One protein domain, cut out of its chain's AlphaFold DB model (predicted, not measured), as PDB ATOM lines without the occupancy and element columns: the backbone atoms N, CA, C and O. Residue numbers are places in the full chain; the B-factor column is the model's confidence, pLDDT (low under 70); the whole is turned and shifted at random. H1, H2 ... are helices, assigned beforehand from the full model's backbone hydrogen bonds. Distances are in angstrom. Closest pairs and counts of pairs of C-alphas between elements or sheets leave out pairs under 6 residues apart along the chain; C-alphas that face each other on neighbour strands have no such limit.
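AT A GLANCE: This is residues 70 to 185 of the 185 residues of an uncharacterized protein of Candidatus Woesearchaeota archaeon CG08_land_8_20_14_0_20_47_9 (UniProt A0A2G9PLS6). The long helix H4 runs through the middle of a cluster of five helices: the hairpin H1 and H2 lies crosswise to it on one side, and H3 and H5 run against it. A second hairpin, H6 and H7, makes a small separate head at the far end of the longest span from H1 and H2, reached through the long link of residues 148 to 161. The printed part has 116 residues, with seven named helices in the order H1 to H7 and no named strand; its class is all helix. It is compact, with a radius of gyration of the C-alphas of 13.7 A, and spans 41 by 32 by 23 A.

IN THESE COORDINATES: H1, residues 70 to 78, begins at C-alpha 70 (-16.593, -18.386, -3.152) and is 12.0 A long from first to last C-alpha. H2, residues 83 to 94, measures 17.4 A, and H3, residues 99 to 108, 13.9 A. H4, residues 115 to 131, measures 24.3 A, from C-alpha 115 at (1.832, -11.467, 6.001). H5, residues 138 to 147, measures 14.3 A. H6, residues 162 to 168, measures 10.1 A, and H7, residues 173 to 182, measures 14.7 A and ends at C-alpha 182 (12.892, -22.226, 23.211).

HOW THE PARTS SIT: H4 is the hub, touching H1, H2, H3 and H5. With residues 119 to 124 alone it touches H1, about perpendicular at 90 degrees; the closest C-alphas, of Ser 78 and Leu 120, are 5.9 A apart. H2 touches it with residues 86 to 90 alone, about perpendicular at 85 degrees, the closest C-alphas being those of Ile 86 and Ile 127, 5.8 A apart. H1 and H2 touch as a hairpin at a shallow tilt of 30 degrees, opposite ways, closest at the C-alphas of Phe 74 and Cys 89, 5.7 A. H1 also touches H3 at a steep tilt of 61 degrees, the same way, closest at the C-alphas of Glu 71 and Val 102, 5.6 A. H3, H4 and H5 form an up and down bundle, each running against the one before it. H3 and H4, a hairpin, touch at a shallow tilt of 32 degrees, only just short of steep; H4 takes part with residues 116 to 117 alone, and the closest C-alphas, of Cys 106 and Trp 116, are 6.3 A apart. H4, with residues 117 to 124 alone, touches H5 in another hairpin at 30 degrees, a shallow tilt, closest at the C-alphas of Phe 118 and Cys 145, 5.9 A. H6 and H7 touch as a hairpin at a shallow tilt of 17 degrees, opposite ways, closest at the C-alphas of Arg 166 and Gln 174, 6.4 A. H4 and H6 are close but not clearly touching, with the C-alphas of Cys 125 and His 168 closest at 6.6 A, and H4 and H7 are apart. Every O i to N i+4 pair is within hydrogen-bond range in H1, H3, H4, H5, H6 and H7, and 7 of 8 are in H2.

THE WHOLE: The two C-alphas farthest apart, of Ala 95 and Asn 183, are 41.8 A apart. The printed part has no cut, and its one long link, of 14 residues, joins H5 to H6. Mean pLDDT of the printed part is 92.2, with residue 112 and residues 184 to 185 under 70.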
ATOM      1  N   PRO A  70     -16.875 -17.516  -4.299       97.00
ATOM      2  CA  PRO A  70     -16.593 -18.386  -3.152       97.00
ATOM      3  C   PRO A  70     -15.129 -18.346  -2.695       97.00
ATOM      4  O   PRO A  70     -14.861 -18.337  -1.496       97.00
ATOM      5  N   GLU A  71     -14.197 -18.243  -3.642       97.88
ATOM      6  CA  GLU A  71     -12.754 -18.106  -3.425       97.88
ATOM      7  C   GLU A  71     -12.416 -16.873  -2.581       97.88
ATOM      8  O   GLU A  71     -11.623 -16.939  -1.642       97.88
ATOM      9  N   ASP A  72     -13.077 -15.755  -2.876       96.75
ATOM     10  CA  ASP A  72     -12.875 -14.488  -2.182       96.75
ATOM     11  C   ASP A  72     -13.486 -14.537  -0.775       96.75
ATOM     12  O   ASP A  72     -12.874 -14.070   0.186       96.75
ATOM     13  N   VAL A  73     -14.668 -15.157  -0.629       95.38
ATOM     14  CA  VAL A  73     -15.308 -15.383   0.681       95.38
ATOM     15  C   VAL A  73     -14.426 -16.253   1.572       95.38
ATOM     16  O   VAL A  73     -14.206 -15.915   2.737       95.38
ATOM     17  N   PHE A  74     -13.910 -17.359   1.029       96.62
ATOM     18  CA  PHE A  74     -12.976 -18.235   1.727       96.62
ATOM     19  C   PHE A  74     -11.739 -17.464   2.171       96.62
ATOM     20  O   PHE A  74     -11.358 -17.549   3.335       96.62
ATOM     21  N   LEU A  75     -11.141 -16.672   1.278       95.88
ATOM     22  CA  LEU A  75      -9.941 -15.917   1.604       95.88
ATOM     23  C   LEU A  75     -10.193 -14.931   2.757       95.88
ATOM     24  O   LEU A  75      -9.417 -14.930   3.710       95.88
ATOM     25  N   PHE A  76     -11.295 -14.169   2.746       92.81
ATOM     26  CA  PHE A  76     -11.654 -13.296   3.876       92.81
ATOM     27  C   PHE A  76     -11.807 -14.073   5.191       92.81
ATOM     28  O   PHE A  76     -11.285 -13.646   6.218       92.81
ATOM     29  N   LYS A  77     -12.486 -15.225   5.164       92.31
ATOM     30  CA  LYS A  77     -12.672 -16.075   6.352       92.31
ATOM     31  C   LYS A  77     -11.376 -16.712   6.838       92.31
ATOM     32  O   LYS A  77     -11.193 -16.910   8.035       92.31
ATOM     33  N   SER A  78     -10.459 -17.008   5.922       92.00
ATOM     34  CA  SER A  78      -9.207 -17.683   6.248       92.00
ATOM     35  C   SER A  78      -8.235 -16.814   7.048       92.00
ATOM     36  O   SER A  78      -7.298 -17.333   7.642       92.00
ATOM     37  N   LEU A  79      -8.445 -15.495   7.067       87.94
ATOM     38  CA  LEU A  79      -7.563 -14.551   7.750       87.94
ATOM     39  C   LEU A  79      -8.051 -14.169   9.148       87.94
ATOM     40  O   LEU A  79      -7.399 -13.375   9.820       87.94
ATOM     41  N   THR A  80      -9.181 -14.703   9.600       80.50
ATOM     42  CA  THR A  80      -9.735 -14.414  10.925       80.50
ATOM     43  C   THR A  80      -9.500 -15.571  11.890       80.50
ATOM     44  O   THR A  80      -9.645 -16.730  11.515       80.50
ATOM     45  N   ASP A  81      -9.239 -15.271  13.163       70.50
ATOM     46  CA  ASP A  81      -8.937 -16.285  14.186       70.50
ATOM     47  C   ASP A  81     -10.177 -16.954  14.817       70.50
ATOM     48  O   ASP A  81     -10.070 -17.642  15.833       70.50
ATOM     49  N   ARG A  82     -11.390 -16.766  14.274       75.69
ATOM     50  CA  ARG A  82     -12.596 -17.317  14.916       75.69
ATOM     51  C   ARG A  82     -12.738 -18.803  14.599       75.69
ATOM     52  O   ARG A  82     -12.755 -19.206  13.441       75.69
ATOM     53  N   GLN A  83     -12.981 -19.605  15.635       73.62
ATOM     54  CA  GLN A  83     -13.189 -21.052  15.507       73.62
ATOM     55  C   GLN A  83     -14.296 -21.421  14.501       73.62
ATOM     56  O   GLN A  83     -14.156 -22.399  13.775       73.62
ATOM     57  N   GLN A  84     -15.375 -20.633  14.429       79.50
ATOM     58  CA  GLN A  84     -16.462 -20.845  13.461       79.50
ATOM     59  C   GLN A  84     -15.990 -20.723  12.005       79.50
ATOM     60  O   GLN A  84     -16.508 -21.420  11.136       79.50
ATOM     61  N   ASP A  85     -14.974 -19.902  11.728       84.94
ATOM     62  CA  ASP A  85     -14.457 -19.755  10.369       84.94
ATOM     63  C   ASP A  85     -13.664 -20.990   9.912       84.94
ATOM     64  O   ASP A  85     -13.509 -21.178   8.709       84.94
ATOM     65  N   ILE A  86     -13.224 -21.885  10.812       89.56
ATOM     66  CA  ILE A  86     -12.638 -23.185  10.425       89.56
ATOM     67  C   ILE A  86     -13.688 -24.069   9.745       89.56
ATOM     68  O   ILE A  86     -13.396 -24.682   8.718       89.56
ATOM     69  N   ASP A  87     -14.899 -24.129  10.301       91.56
ATOM     70  CA  ASP A  87     -15.991 -24.937   9.753       91.56
ATOM     71  C   ASP A  87     -16.464 -24.376   8.409       91.56
ATOM     72  O   ASP A  87     -16.602 -25.129   7.443       91.56
ATOM     73  N   ASP A  88     -16.617 -23.053   8.322       92.31
ATOM     74  CA  ASP A  88     -16.986 -22.381   7.077       92.31
ATOM     75  C   ASP A  88     -15.909 -22.559   5.998       92.31
ATOM     76  O   ASP A  88     -16.223 -22.909   4.861       92.31
ATOM     77  N   CYS A  89     -14.628 -22.365   6.339       94.88
ATOM     78  CA  CYS A  89     -13.523 -22.584   5.406       94.88
ATOM     79  C   CYS A  89     -13.488 -24.033   4.914       94.88
ATOM     80  O   CYS A  89     -13.298 -24.270   3.723       94.88
ATOM     81  N   PHE A  90     -13.699 -25.005   5.805       94.88
ATOM     82  CA  PHE A  90     -13.756 -26.412   5.422       94.88
ATOM     83  C   PHE A  90     -14.891 -26.692   4.428       94.88
ATOM     84  O   PHE A  90     -14.663 -27.418   3.464       94.88
ATOM     85  N   ALA A  91     -16.066 -26.076   4.591       95.44
ATOM     86  CA  ALA A  91     -17.175 -26.240   3.651       95.44
ATOM     87  C   ALA A  91     -16.820 -25.777   2.223       95.44
ATOM     88  O   ALA A  91     -17.182 -26.445   1.256       95.44
ATOM     89  N   PHE A  92     -16.070 -24.679   2.072       96.06
ATOM     90  CA  PHE A  92     -15.579 -24.244   0.756       96.06
ATOM     91  C   PHE A  92     -14.535 -25.203   0.172       96.06
ATOM     92  O   PHE A  92     -14.546 -25.467  -1.029       96.06
ATOM     93  N   ILE A  93     -13.646 -25.740   1.012       95.62
ATOM     94  CA  ILE A  93     -12.641 -26.723   0.585       95.62
ATOM     95  C   ILE A  93     -13.323 -27.999   0.083       95.62
ATOM     96  O   ILE A  93     -12.979 -28.482  -0.994       95.62
ATOM     97  N   ASP A  94     -14.295 -28.519   0.835       94.75
ATOM     98  CA  ASP A  94     -15.059 -29.724   0.488       94.75
ATOM     99  C   ASP A  94     -15.881 -29.534  -0.798       94.75
ATOM    100  O   ASP A  94     -15.979 -30.438  -1.625       94.75
ATOM    101  N   ALA A  95     -16.386 -28.317  -1.026       95.12
ATOM    102  CA  ALA A  95     -17.091 -27.944  -2.251       95.12
ATOM    103  C   ALA A  95     -16.183 -27.775  -3.489       95.12
ATOM    104  O   ALA A  95     -16.704 -27.608  -4.592       95.12
ATOM    105  N   GLY A  96     -14.854 -27.837  -3.340       95.12
ATOM    106  CA  GLY A  96     -13.908 -27.787  -4.458       95.12
ATOM    107  C   GLY A  96     -13.546 -26.376  -4.918       95.12
ATOM    108  O   GLY A  96     -13.677 -26.059  -6.097       95.12
ATOM    109  N   ILE A  97     -13.076 -25.540  -3.992       95.81
ATOM    110  CA  ILE A  97     -12.592 -24.182  -4.281       95.81
ATOM    111  C   ILE A  97     -11.404 -24.147  -5.259       95.81
ATOM    112  O   ILE A  97     -10.526 -25.020  -5.223       95.81
ATOM    113  N   ASP A  98     -11.333 -23.101  -6.086       97.62
ATOM    114  CA  ASP A  98     -10.169 -22.846  -6.937       97.62
ATOM    115  C   ASP A  98      -9.021 -22.204  -6.137       97.62
ATOM    116  O   ASP A  98      -9.013 -21.014  -5.806       97.62
ATOM    117  N   TRP A  99      -8.018 -23.021  -5.825       97.50
ATOM    118  CA  TRP A  99      -6.850 -22.591  -5.064       97.50
ATOM    119  C   TRP A  99      -5.937 -21.618  -5.807       97.50
ATOM    120  O   TRP A  99      -5.220 -20.866  -5.146       97.50
ATOM    121  N   GLU A 100      -5.931 -21.625  -7.141       97.31
ATOM    122  CA  GLU A 100      -5.126 -20.686  -7.922       97.31
ATOM    123  C   GLU A 100      -5.649 -19.269  -7.699       97.31
ATOM    124  O   GLU A 100      -4.887 -18.404  -7.270       97.31
ATOM    125  N   ILE A 101      -6.966 -19.072  -7.811       97.62
ATOM    126  CA  ILE A 101      -7.621 -17.784  -7.536       97.62
ATOM    127  C   ILE A 101      -7.342 -17.314  -6.101       97.62
ATOM    128  O   ILE A 101      -6.983 -16.152  -5.896       97.62
ATOM    129  N   VAL A 102      -7.470 -18.199  -5.103       97.75
ATOM    130  CA  VAL A 102      -7.208 -17.857  -3.690       97.75
ATOM    131  C   VAL A 102      -5.761 -17.400  -3.489       97.75
ATOM    132  O   VAL A 102      -5.514 -16.391  -2.825       97.75
ATOM    133  N   MET A 103      -4.792 -18.137  -4.042       96.62
ATOM    134  CA  MET A 103      -3.370 -17.815  -3.896       96.62
ATOM    135  C   MET A 103      -2.996 -16.536  -4.643       96.62
ATOM    136  O   MET A 103      -2.300 -15.692  -4.076       96.62
ATOM    137  N   GLU A 104      -3.460 -16.377  -5.883       96.31
ATOM    138  CA  GLU A 104      -3.224 -15.182  -6.693       96.31
ATOM    139  C   GLU A 104      -3.765 -13.936  -6.001       96.31
ATOM    140  O   GLU A 104      -3.036 -12.955  -5.847       96.31
ATOM    141  N   GLU A 105      -5.007 -13.987  -5.519       97.25
ATOM    142  CA  GLU A 105      -5.621 -12.867  -4.813       97.25
ATOM    143  C   GLU A 105      -4.886 -12.574  -3.501       97.25
ATOM    144  O   GLU A 105      -4.534 -11.426  -3.229       97.25
ATOM    145  N   CYS A 106      -4.571 -13.605  -2.709       95.94
ATOM    146  CA  CYS A 106      -3.838 -13.438  -1.457       95.94
ATOM    147  C   CYS A 106      -2.490 -12.738  -1.673       95.94
ATOM    148  O   CYS A 106      -2.153 -11.816  -0.926       95.94
ATOM    149  N   VAL A 107      -1.732 -13.143  -2.696       94.62
ATOM    150  CA  VAL A 107      -0.433 -12.546  -3.037       94.62
ATOM    151  C   VAL A 107      -0.593 -11.146  -3.624       94.62
ATOM    152  O   VAL A 107       0.149 -10.245  -3.234       94.62
ATOM    153  N   ALA A 108      -1.565 -10.921  -4.510       94.62
ATOM    154  CA  ALA A 108      -1.820  -9.610  -5.110       94.62
ATOM    155  C   ALA A 108      -2.181  -8.546  -4.062       94.62
ATOM    156  O   ALA A 108      -1.886  -7.364  -4.242       94.62
ATOM    157  N   GLN A 109      -2.780  -8.967  -2.947       92.50
ATOM    158  CA  GLN A 109      -3.121  -8.097  -1.826       92.50
ATOM    159  C   GLN A 109      -1.994  -7.905  -0.802       92.50
ATOM    160  O   GLN A 109      -2.170  -7.178   0.187       92.50
ATOM    161  N   HIS A 110      -0.818  -8.512  -1.006       86.31
ATOM    162  CA  HIS A 110       0.373  -8.137  -0.244       86.31
ATOM    163  C   HIS A 110       0.650  -6.653  -0.500       86.31
ATOM    164  O   HIS A 110       0.861  -6.223  -1.631       86.31
ATOM    165  N   ARG A 111       0.618  -5.846   0.565       74.44
ATOM    166  CA  ARG A 111       0.976  -4.425   0.482       74.44
ATOM    167  C   ARG A 111       2.488  -4.290   0.677       74.44
ATOM    168  O   ARG A 111       3.284  -4.892  -0.033       74.44
ATOM    169  N   LYS A 112       2.908  -3.517   1.682       66.56
ATOM    170  CA  LYS A 112       4.305  -3.487   2.138       66.56
ATOM    171  C   LYS A 112       4.709  -4.795   2.832       66.56
ATOM    172  O   LYS A 112       5.881  -5.171   2.777       66.56
ATOM    173  N   ASP A 113       3.727  -5.502   3.392       75.31
ATOM    174  CA  ASP A 113       3.920  -6.733   4.151       75.31
ATOM    175  C   ASP A 113       3.347  -7.933   3.397       75.31
ATOM    176  O   ASP A 113       2.275  -7.863   2.795       75.31
ATOM    177  N   VAL A 114       4.059  -9.055   3.483       85.81
ATOM    178  CA  VAL A 114       3.714 -10.339   2.844       85.81
ATOM    179  C   VAL A 114       2.954 -11.270   3.791       85.81
ATOM    180  O   VAL A 114       2.906 -12.478   3.600       85.81
ATOM    181  N   LYS A 115       2.388 -10.717   4.867       88.75
ATOM    182  CA  LYS A 115       1.832 -11.467   6.001       88.75
ATOM    183  C   LYS A 115       0.625 -12.343   5.646       88.75
ATOM    184  O   LYS A 115       0.461 -13.398   6.245       88.75
ATOM    185  N   TRP A 116      -0.167 -11.961   4.640       93.00
ATOM    186  CA  TRP A 116      -1.399 -12.677   4.285       93.00
ATOM    187  C   TRP A 116      -1.147 -14.123   3.868       93.00
ATOM    188  O   TRP A 116      -1.921 -14.994   4.244       93.00
ATOM    189  N   ILE A 117      -0.039 -14.406   3.167       95.31
ATOM    190  CA  ILE A 117       0.259 -15.788   2.764       95.31
ATOM    191  C   ILE A 117       0.624 -16.663   3.967       95.31
ATOM    192  O   ILE A 117       0.286 -17.843   3.996       95.31
ATOM    193  N   PHE A 118       1.273 -16.078   4.977       95.44
ATOM    194  CA  PHE A 118       1.608 -16.776   6.214       95.44
ATOM    195  C   PHE A 118       0.346 -17.081   7.016       95.44
ATOM    196  O   PHE A 118       0.158 -18.220   7.426       95.44
ATOM    197  N   TRP A 119      -0.558 -16.115   7.175       93.69
ATOM    198  CA  TRP A 119      -1.825 -16.358   7.869       93.69
ATOM    199  C   TRP A 119      -2.738 -17.329   7.123       93.69
ATOM    200  O   TRP A 119      -3.291 -18.224   7.755       93.69
ATOM    201  N   LEU A 120      -2.801 -17.256   5.787       95.62
ATOM    202  CA  LEU A 120      -3.475 -18.277   4.987       95.62
ATOM    203  C   LEU A 120      -2.889 -19.664   5.285       95.62
ATOM    204  O   LEU A 120      -3.631 -20.586   5.605       95.62
ATOM    205  N   TYR A 121      -1.561 -19.817   5.238       96.94
ATOM    206  CA  TYR A 121      -0.903 -21.093   5.531       96.94
ATOM    207  C   TYR A 121      -1.202 -21.616   6.939       96.94
ATOM    208  O   TYR A 121      -1.487 -22.800   7.120       96.94
ATOM    209  N   GLU A 122      -1.122 -20.738   7.936       95.44
ATOM    210  CA  GLU A 122      -1.441 -21.059   9.322       95.44
ATOM    211  C   GLU A 122      -2.878 -21.566   9.451       95.44
ATOM    212  O   GLU A 122      -3.099 -22.629  10.035       95.44
ATOM    213  N   GLN A 123      -3.836 -20.890   8.820       94.81
ATOM    214  CA  GLN A 123      -5.225 -21.321   8.820       94.81
ATOM    215  C   GLN A 123      -5.412 -22.680   8.135       94.81
ATOM    216  O   GLN A 123      -6.134 -23.527   8.660       94.81
ATOM    217  N   LEU A 124      -4.727 -22.950   7.015       96.25
ATOM    218  CA  LEU A 124      -4.755 -24.280   6.392       96.25
ATOM    219  C   LEU A 124      -4.252 -25.361   7.358       96.25
ATOM    220  O   LEU A 124      -4.835 -26.440   7.433       96.25
ATOM    221  N   CYS A 125      -3.206 -25.068   8.133       95.69
ATOM    222  CA  CYS A 125      -2.721 -25.992   9.155       95.69
ATOM    223  C   CYS A 125      -3.767 -26.204  10.261       95.69
ATOM    224  O   CYS A 125      -4.029 -27.348  10.621       95.69
ATOM    225  N   ARG A 126      -4.420 -25.137  10.746       94.88
ATOM    226  CA  ARG A 126      -5.504 -25.236  11.745       94.88
ATOM    227  C   ARG A 126      -6.672 -26.089  11.240       94.88
ATOM    228  O   ARG A 126      -7.200 -26.902  11.994       94.88
ATOM    229  N   ILE A 127      -7.054 -25.946   9.970       95.12
ATOM    230  CA  ILE A 127      -8.133 -26.739   9.364       95.12
ATOM    231  C   ILE A 127      -7.744 -28.219   9.283       95.12
ATOM    232  O   ILE A 127      -8.538 -29.074   9.665       95.12
ATOM    233  N   GLU A 128      -6.532 -28.546   8.828       95.81
ATOM    234  CA  GLU A 128      -6.065 -29.939   8.797       95.81
ATOM    235  C   GLU A 128      -6.016 -30.578  10.190       95.81
ATOM    236  O   GLU A 128      -6.362 -31.750  10.331       95.81
ATOM    237  N   GLU A 129      -5.622 -29.821  11.218       93.69
ATOM    238  CA  GLU A 129      -5.649 -30.269  12.615       93.69
ATOM    239  C   GLU A 129      -7.080 -30.530  13.096       93.69
ATOM    240  O   GLU A 129      -7.373 -31.600  13.627       93.69
ATOM    241  N   ALA A 130      -7.986 -29.577  12.871       93.69
ATOM    242  CA  ALA A 130      -9.359 -29.643  13.366       93.69
ATOM    243  C   ALA A 130     -10.223 -30.683  12.633       93.69
ATOM    244  O   ALA A 130     -11.147 -31.245  13.220       93.69
ATOM    245  N   LYS A 131      -9.956 -30.920  11.345       93.75
ATOM    246  CA  LYS A 131     -10.767 -31.790  10.476       93.75
ATOM    247  C   LYS A 131     -10.094 -33.116  10.135       93.75
ATOM    248  O   LYS A 131     -10.731 -33.959   9.511       93.75
ATOM    249  N   ALA A 132      -8.838 -33.311  10.541       93.69
ATOM    250  CA  ALA A 132      -8.035 -34.489  10.215       93.69
ATOM    251  C   ALA A 132      -7.972 -34.788   8.700       93.69
ATOM    252  O   ALA A 132      -7.990 -35.945   8.279       93.69
ATOM    253  N   ILE A 133      -7.891 -33.735   7.879       94.56
ATOM    254  CA  ILE A 133      -7.779 -33.820   6.414       94.56
ATOM    255  C   ILE A 133      -6.376 -33.443   5.929       94.56
ATOM    256  O   ILE A 133      -5.531 -32.991   6.699       94.56
ATOM    257  N   THR A 134      -6.135 -33.596   4.626       94.75
ATOM    258  CA  THR A 134      -4.987 -33.000   3.929       94.75
ATOM    259  C   THR A 134      -5.494 -32.011   2.893       94.75
ATOM    260  O   THR A 134      -6.349 -32.360   2.081       94.75
ATOM    261  N   ILE A 135      -4.964 -30.789   2.904       96.50
ATOM    262  CA  ILE A 135      -5.372 -29.741   1.967       96.50
ATOM    263  C   ILE A 135      -4.415 -29.735   0.762       96.50
ATOM    264  O   ILE A 135      -3.222 -29.474   0.952       96.50
ATOM    265  N   PRO A 136      -4.898 -29.965  -0.478       92.69
ATOM    266  CA  PRO A 136      -4.034 -30.113  -1.654       92.69
ATOM    267  C   PRO A 136      -3.112 -28.915  -1.914       92.69
ATOM    268  O   PRO A 136      -1.938 -29.087  -2.236       92.69
ATOM    269  N   ALA A 137      -3.614 -27.693  -1.724       95.75
ATOM    270  CA  ALA A 137      -2.851 -26.477  -1.996       95.75
ATOM    271  C   ALA A 137      -1.816 -26.125  -0.924       95.75
ATOM    272  O   ALA A 137      -0.981 -25.250  -1.154       95.75
ATOM    273  N   LYS A 138      -1.817 -26.799   0.236       96.31
ATOM    274  CA  LYS A 138      -0.949 -26.431   1.364       96.31
ATOM    275  C   LYS A 138       0.529 -26.421   0.963       96.31
ATOM    276  O   LYS A 138       1.272 -25.526   1.358       96.31
ATOM    277  N   THR A 139       0.956 -27.377   0.138       97.06
ATOM    278  CA  THR A 139       2.336 -27.434  -0.362       97.06
ATOM    279  C   THR A 139       2.698 -26.222  -1.221       97.06
ATOM    280  O   THR A 139       3.781 -25.668  -1.038       97.06
ATOM    281  N   GLU A 140       1.816 -25.782  -2.119       97.75
ATOM    282  CA  GLU A 140       2.070 -24.619  -2.979       97.75
ATOM    283  C   GLU A 140       2.060 -23.313  -2.176       97.75
ATOM    284  O   GLU A 140       2.994 -22.517  -2.287       97.75
ATOM    285  N   VAL A 141       1.101 -23.148  -1.261       97.56
ATOM    286  CA  VAL A 141       1.064 -22.005  -0.332       97.56
ATOM    287  C   VAL A 141       2.356 -21.931   0.492       97.56
ATOM    288  O   VAL A 141       2.942 -20.853   0.647       97.56
ATOM    289  N   PHE A 142       2.876 -23.071   0.970       97.94
ATOM    290  CA  PHE A 142       4.137 -23.086   1.716       97.94
ATOM    291  C   PHE A 142       5.338 -22.662   0.871       97.94
ATOM    292  O   PHE A 142       6.236 -21.996   1.386       97.94
ATOM    293  N   LYS A 143       5.393 -23.016  -0.420       97.75
ATOM    294  CA  LYS A 143       6.491 -22.574  -1.300       97.75
ATOM    295  C   LYS A 143       6.553 -21.047  -1.372       97.75
ATOM    296  O   LYS A 143       7.649 -20.476  -1.340       97.75
ATOM    297  N   ILE A 144       5.399 -20.383  -1.401       96.69
ATOM    298  CA  ILE A 144       5.310 -18.918  -1.387       96.69
ATOM    299  C   ILE A 144       5.754 -18.370  -0.021       96.69
ATOM    300  O   ILE A 144       6.563 -17.437   0.022       96.69
ATOM    301  N   CYS A 145       5.319 -18.982   1.088       97.06
ATOM    302  CA  CYS A 145       5.785 -18.632   2.439       97.06
ATOM    303  C   CYS A 145       7.311 -18.738   2.556       97.06
ATOM    304  O   CYS A 145       7.975 -17.793   2.978       97.06
ATOM    305  N   ARG A 146       7.888 -19.860   2.117       96.94
ATOM    306  CA  ARG A 146       9.335 -20.115   2.110       96.94
ATOM    307  C   ARG A 146      10.095 -19.074   1.293       96.94
ATOM    308  O   ARG A 146      11.128 -18.577   1.731       96.94
ATOM    309  N   SER A 147       9.571 -18.696   0.130       95.81
ATOM    310  CA  SER A 147      10.190 -17.668  -0.722       95.81
ATOM    311  C   SER A 147      10.217 -16.290  -0.045       95.81
ATOM    312  O   SER A 147      11.088 -15.468  -0.320       95.81
ATOM    313  N   ASN A 148       9.298 -16.065   0.895       95.31
ATOM    314  CA  ASN A 148       9.146 -14.835   1.660       95.31
ATOM    315  C   ASN A 148       9.595 -14.959   3.125       95.31
ATOM    316  O   ASN A 148       9.348 -14.052   3.919       95.31
ATOM    317  N   TRP A 149      10.285 -16.045   3.493       95.62
ATOM    318  CA  TRP A 149      10.532 -16.424   4.889       95.62
ATOM    319  C   TRP A 149      11.222 -15.341   5.724       95.62
ATOM    320  O   TRP A 149      10.898 -15.137   6.888       95.62
ATOM    321  N   LYS A 150      12.114 -14.556   5.107       93.19
ATOM    322  CA  LYS A 150      12.807 -13.433   5.769       93.19
ATOM    323  C   LYS A 150      11.870 -12.334   6.286       93.19
ATOM    324  O   LYS A 150      12.289 -11.525   7.103       93.19
ATOM    325  N   LYS A 151      10.641 -12.268   5.769       93.25
ATOM    326  CA  LYS A 151       9.595 -11.308   6.146       93.25
ATOM    327  C   LYS A 151       8.447 -11.973   6.918       93.25
ATOM    328  O   LYS A 151       7.385 -11.371   7.061       93.25
ATOM    329  N   LYS A 152       8.630 -13.221   7.357       93.81
ATOM    330  CA  LYS A 152       7.648 -13.974   8.136       93.81
ATOM    331  C   LYS A 152       7.230 -13.164   9.373       93.81
ATOM    332  O   LYS A 152       8.118 -12.686  10.084       93.81
ATOM    333  N   PRO A 153       5.924 -13.044   9.662       92.19
ATOM    334  CA  PRO A 153       5.455 -12.428  10.898       92.19
ATOM    335  C   PRO A 153       6.078 -13.091  12.136       92.19
ATOM    336  O   PRO A 153       6.361 -14.298  12.140       92.19
ATOM    337  N   SER A 154       6.339 -12.307  13.182       90.19
ATOM    338  CA  SER A 154       6.918 -12.817  14.433       90.19
ATOM    339  C   SER A 154       5.963 -13.754  15.170       90.19
ATOM    340  O   SER A 154       6.411 -14.719  15.776       90.19
ATOM    341  N   ASP A 155       4.664 -13.499  15.050       90.25
ATOM    342  CA  ASP A 155       3.549 -14.255  15.626       90.25
ATOM    343  C   ASP A 155       3.089 -15.448  14.766       90.25
ATOM    344  O   ASP A 155       2.190 -16.182  15.163       90.25
ATOM    345  N   PHE A 156       3.714 -15.691  13.611       93.25
ATOM    346  CA  PHE A 156       3.368 -16.831  12.758       93.25
ATOM    347  C   PHE A 156       3.546 -18.167  13.494       93.25
ATOM    348  O   PHE A 156       4.663 -18.503  13.910       93.25
ATOM    349  N   LEU A 157       2.461 -18.947  13.586       92.94
ATOM    350  CA  LEU A 157       2.356 -20.221  14.310       92.94
ATOM    351  C   LEU A 157       2.682 -20.103  15.805       92.94
ATOM    352  O   LEU A 157       3.146 -21.064  16.431       92.94
ATOM    353  N   LEU A 158       2.451 -18.929  16.400       90.62
ATOM    354  CA  LEU A 158       2.719 -18.690  17.817       90.62
ATOM    355  C   LEU A 158       1.899 -19.622  18.718       90.62
ATOM    356  O   LEU A 158       2.425 -20.116  19.712       90.62
ATOM    357  N   GLU A 159       0.663 -19.941  18.351       91.19
ATOM    358  CA  GLU A 159      -0.213 -20.807  19.154       91.19
ATOM    359  C   GLU A 159       0.019 -22.306  18.915       91.19
ATOM    360  O   GLU A 159      -0.481 -23.150  19.657       91.19
ATOM    361  N   PHE A 160       0.816 -22.666  17.905       93.62
ATOM    362  CA  PHE A 160       1.057 -24.061  17.562       93.62
ATOM    363  C   PHE A 160       2.018 -24.718  18.557       93.62
ATOM    364  O   PHE A 160       3.084 -24.186  18.903       93.62
ATOM    365  N   SER A 161       1.675 -25.939  18.969       95.12
ATOM    366  CA  SER A 161       2.560 -26.783  19.768       95.12
ATOM    367  C   SER A 161       3.804 -27.205  18.978       95.12
ATOM    368  O   SER A 161       3.837 -27.207  17.744       95.12
ATOM    369  N   ARG A 162       4.854 -27.636  19.691       94.94
ATOM    370  CA  ARG A 162       6.085 -28.142  19.056       94.94
ATOM    371  C   ARG A 162       5.824 -29.353  18.154       94.94
ATOM    372  O   ARG A 162       6.542 -29.543  17.178       94.94
ATOM    373  N   GLU A 163       4.837 -30.183  18.482       95.44
ATOM    374  CA  GLU A 163       4.443 -31.330  17.660       95.44
ATOM    375  C   GLU A 163       3.765 -30.882  16.364       95.44
ATOM    376  O   GLU A 163       4.169 -31.308  15.282       95.44
ATOM    377  N   GLN A 164       2.831 -29.937  16.452       95.88
ATOM    378  CA  GLN A 164       2.161 -29.380  15.278       95.88
ATOM    379  C   GLN A 164       3.148 -28.657  14.355       95.88
ATOM    380  O   GLN A 164       3.118 -28.855  13.144       95.88
ATOM    381  N   ILE A 165       4.107 -27.903  14.900       96.81
ATOM    382  CA  ILE A 165       5.184 -27.306  14.093       96.81
ATOM    383  C   ILE A 165       5.982 -28.388  13.361       96.81
ATOM    384  O   ILE A 165       6.288 -28.230  12.178       96.81
ATOM    385  N   ARG A 166       6.300 -29.507  14.026       96.19
ATOM    386  CA  ARG A 166       7.014 -30.616  13.377       96.19
ATOM    387  C   ARG A 166       6.206 -31.270  12.262       96.19
ATOM    388  O   ARG A 166       6.788 -31.675  11.259       96.19
ATOM    389  N   LYS A 167       4.889 -31.357  12.434       95.88
ATOM    390  CA  LYS A 167       3.962 -31.905  11.442       95.88
ATOM    391  C   LYS A 167       3.809 -30.992  10.226       95.88
ATOM    392  O   LYS A 167       3.847 -31.471   9.095       95.88
ATOM    393  N   HIS A 168       3.636 -29.691  10.447       96.88
ATOM    394  CA  HIS A 168       3.231 -28.756   9.396       96.88
ATOM    395  C   HIS A 168       4.381 -28.008   8.734       96.88
ATOM    396  O   HIS A 168       4.205 -27.525   7.620       96.88
ATOM    397  N   ILE A 169       5.543 -27.887   9.375       97.25
ATOM    398  CA  ILE A 169       6.649 -27.086   8.846       97.25
ATOM    399  C   ILE A 169       7.780 -27.998   8.376       97.25
ATOM    400  O   ILE A 169       8.362 -28.723   9.184       97.25
ATOM    401  N   PRO A 170       8.127 -27.965   7.079       94.81
ATOM    402  CA  PRO A 170       9.318 -28.617   6.558       94.81
ATOM    403  C   PRO A 170      10.633 -28.061   7.134       94.81
ATOM    404  O   PRO A 170      10.731 -26.919   7.577       94.81
ATOM    405  N   THR A 171      11.692 -28.870   7.084       92.62
ATOM    406  CA  THR A 171      13.072 -28.420   7.356       92.62
ATOM    407  C   THR A 171      13.604 -27.611   6.153       92.62
ATOM    408  O   THR A 171      13.293 -27.988   5.017       92.62
ATOM    409  N   PRO A 172      14.431 -26.556   6.353       94.56
ATOM    410  CA  PRO A 172      15.032 -26.092   7.615       94.56
ATOM    411  C   PRO A 172      14.173 -25.158   8.475       94.56
ATOM    412  O   PRO A 172      14.485 -25.009   9.658       94.56
ATOM    413  N   GLU A 173      13.096 -24.591   7.934       96.50
ATOM    414  CA  GLU A 173      12.237 -23.591   8.586       96.50
ATOM    415  C   GLU A 173      11.708 -24.053   9.950       96.50
ATOM    416  O   GLU A 173      11.664 -23.291  10.916       96.50
ATOM    417  N   GLN A 174      11.390 -25.344  10.054       95.88
ATOM    418  CA  GLN A 174      10.960 -25.991  11.290       95.88
ATOM    419  C   GLN A 174      11.914 -25.731  12.465       95.88
ATOM    420  O   GLN A 174      11.476 -25.425  13.572       95.88
ATOM    421  N   LYS A 175      13.228 -25.859  12.235       94.56
ATOM    422  CA  LYS A 175      14.242 -25.715  13.289       94.56
ATOM    423  C   LYS A 175      14.332 -24.274  13.777       94.56
ATOM    424  O   LYS A 175      14.573 -24.049  14.957       94.56
ATOM    425  N   GLU A 176      14.136 -23.316  12.876       94.06
ATOM    426  CA  GLU A 176      14.148 -21.891  13.197       94.06
ATOM    427  C   GLU A 176      12.986 -21.523  14.125       94.06
ATOM    428  O   GLU A 176      13.216 -20.919  15.172       94.06
ATOM    429  N   ILE A 177      11.764 -21.965  13.799       93.56
ATOM    430  CA  ILE A 177      10.579 -21.714  14.636       93.56
ATOM    431  C   ILE A 177      10.729 -22.372  16.010       93.56
ATOM    432  O   ILE A 177      10.464 -21.741  17.033       93.56
ATOM    433  N   LEU A 178      11.177 -23.631  16.059       94.12
ATOM    434  CA  LEU A 178      11.349 -24.340  17.330       94.12
ATOM    435  C   LEU A 178      12.405 -23.676  18.223       94.12
ATOM    436  O   LEU A 178      12.170 -23.532  19.419       94.12
ATOM    437  N   LYS A 179      13.523 -23.217  17.644       91.81
ATOM    438  CA  LYS A 179      14.563 -22.491  18.382       91.81
ATOM    439  C   LYS A 179      14.055 -21.152  18.921       91.81
ATOM    440  O   LYS A 179      14.417 -20.777  20.029       91.81
ATOM    441  N   ALA A 180      13.232 -20.428  18.159       87.62
ATOM    442  CA  ALA A 180      12.629 -19.180  18.630       87.62
ATOM    443  C   ALA A 180      11.756 -19.419  19.875       87.62
ATOM    444  O   ALA A 180      11.951 -18.750  20.884       87.62
ATOM    445  N   LYS A 181      10.905 -20.455  19.850       85.25
ATOM    446  CA  LYS A 181      10.056 -20.844  20.991       85.25
ATOM    447  C   LYS A 181      10.830 -21.301  22.232       85.25
ATOM    448  O   LYS A 181      10.309 -21.202  23.336       85.25
ATOM    449  N   GLU A 182      12.035 -21.844  22.076       83.25
ATOM    450  CA  GLU A 182      12.892 -22.226  23.211       83.25
ATOM    451  C   GLU A 182      13.467 -21.016  23.952       83.25
ATOM    452  O   GLU A 182      13.683 -21.110  25.152       83.25
ATOM    453  N   ASN A 183      13.679 -19.888  23.269       75.94
ATOM    454  CA  ASN A 183      14.218 -18.671  23.887       75.94
ATOM    455  C   ASN A 183      13.147 -17.829  24.611       75.94
ATOM    456  O   ASN A 183      13.494 -16.867  25.289       75.94
ATOM    457  N   GLU A 184      11.866 -18.157  24.426       66.75
ATOM    458  CA  GLU A 184      10.715 -17.483  25.047       66.75
ATOM    459  C   GLU A 184      10.200 -18.208  26.309       66.75
ATOM    460  O   GLU A 184       9.331 -17.676  26.998       66.75
ATOM    461  N   SER A 185      10.712 -19.416  26.597       56.56
ATOM    462  CA  SER A 185      10.383 -20.237  27.780       56.56
ATOM    463  C   SER A 185      11.432 -20.089  28.878       56.56
ATOM    464  O   SER A 185      11.035 -20.128  30.062       56.56
TER     465      SER A 185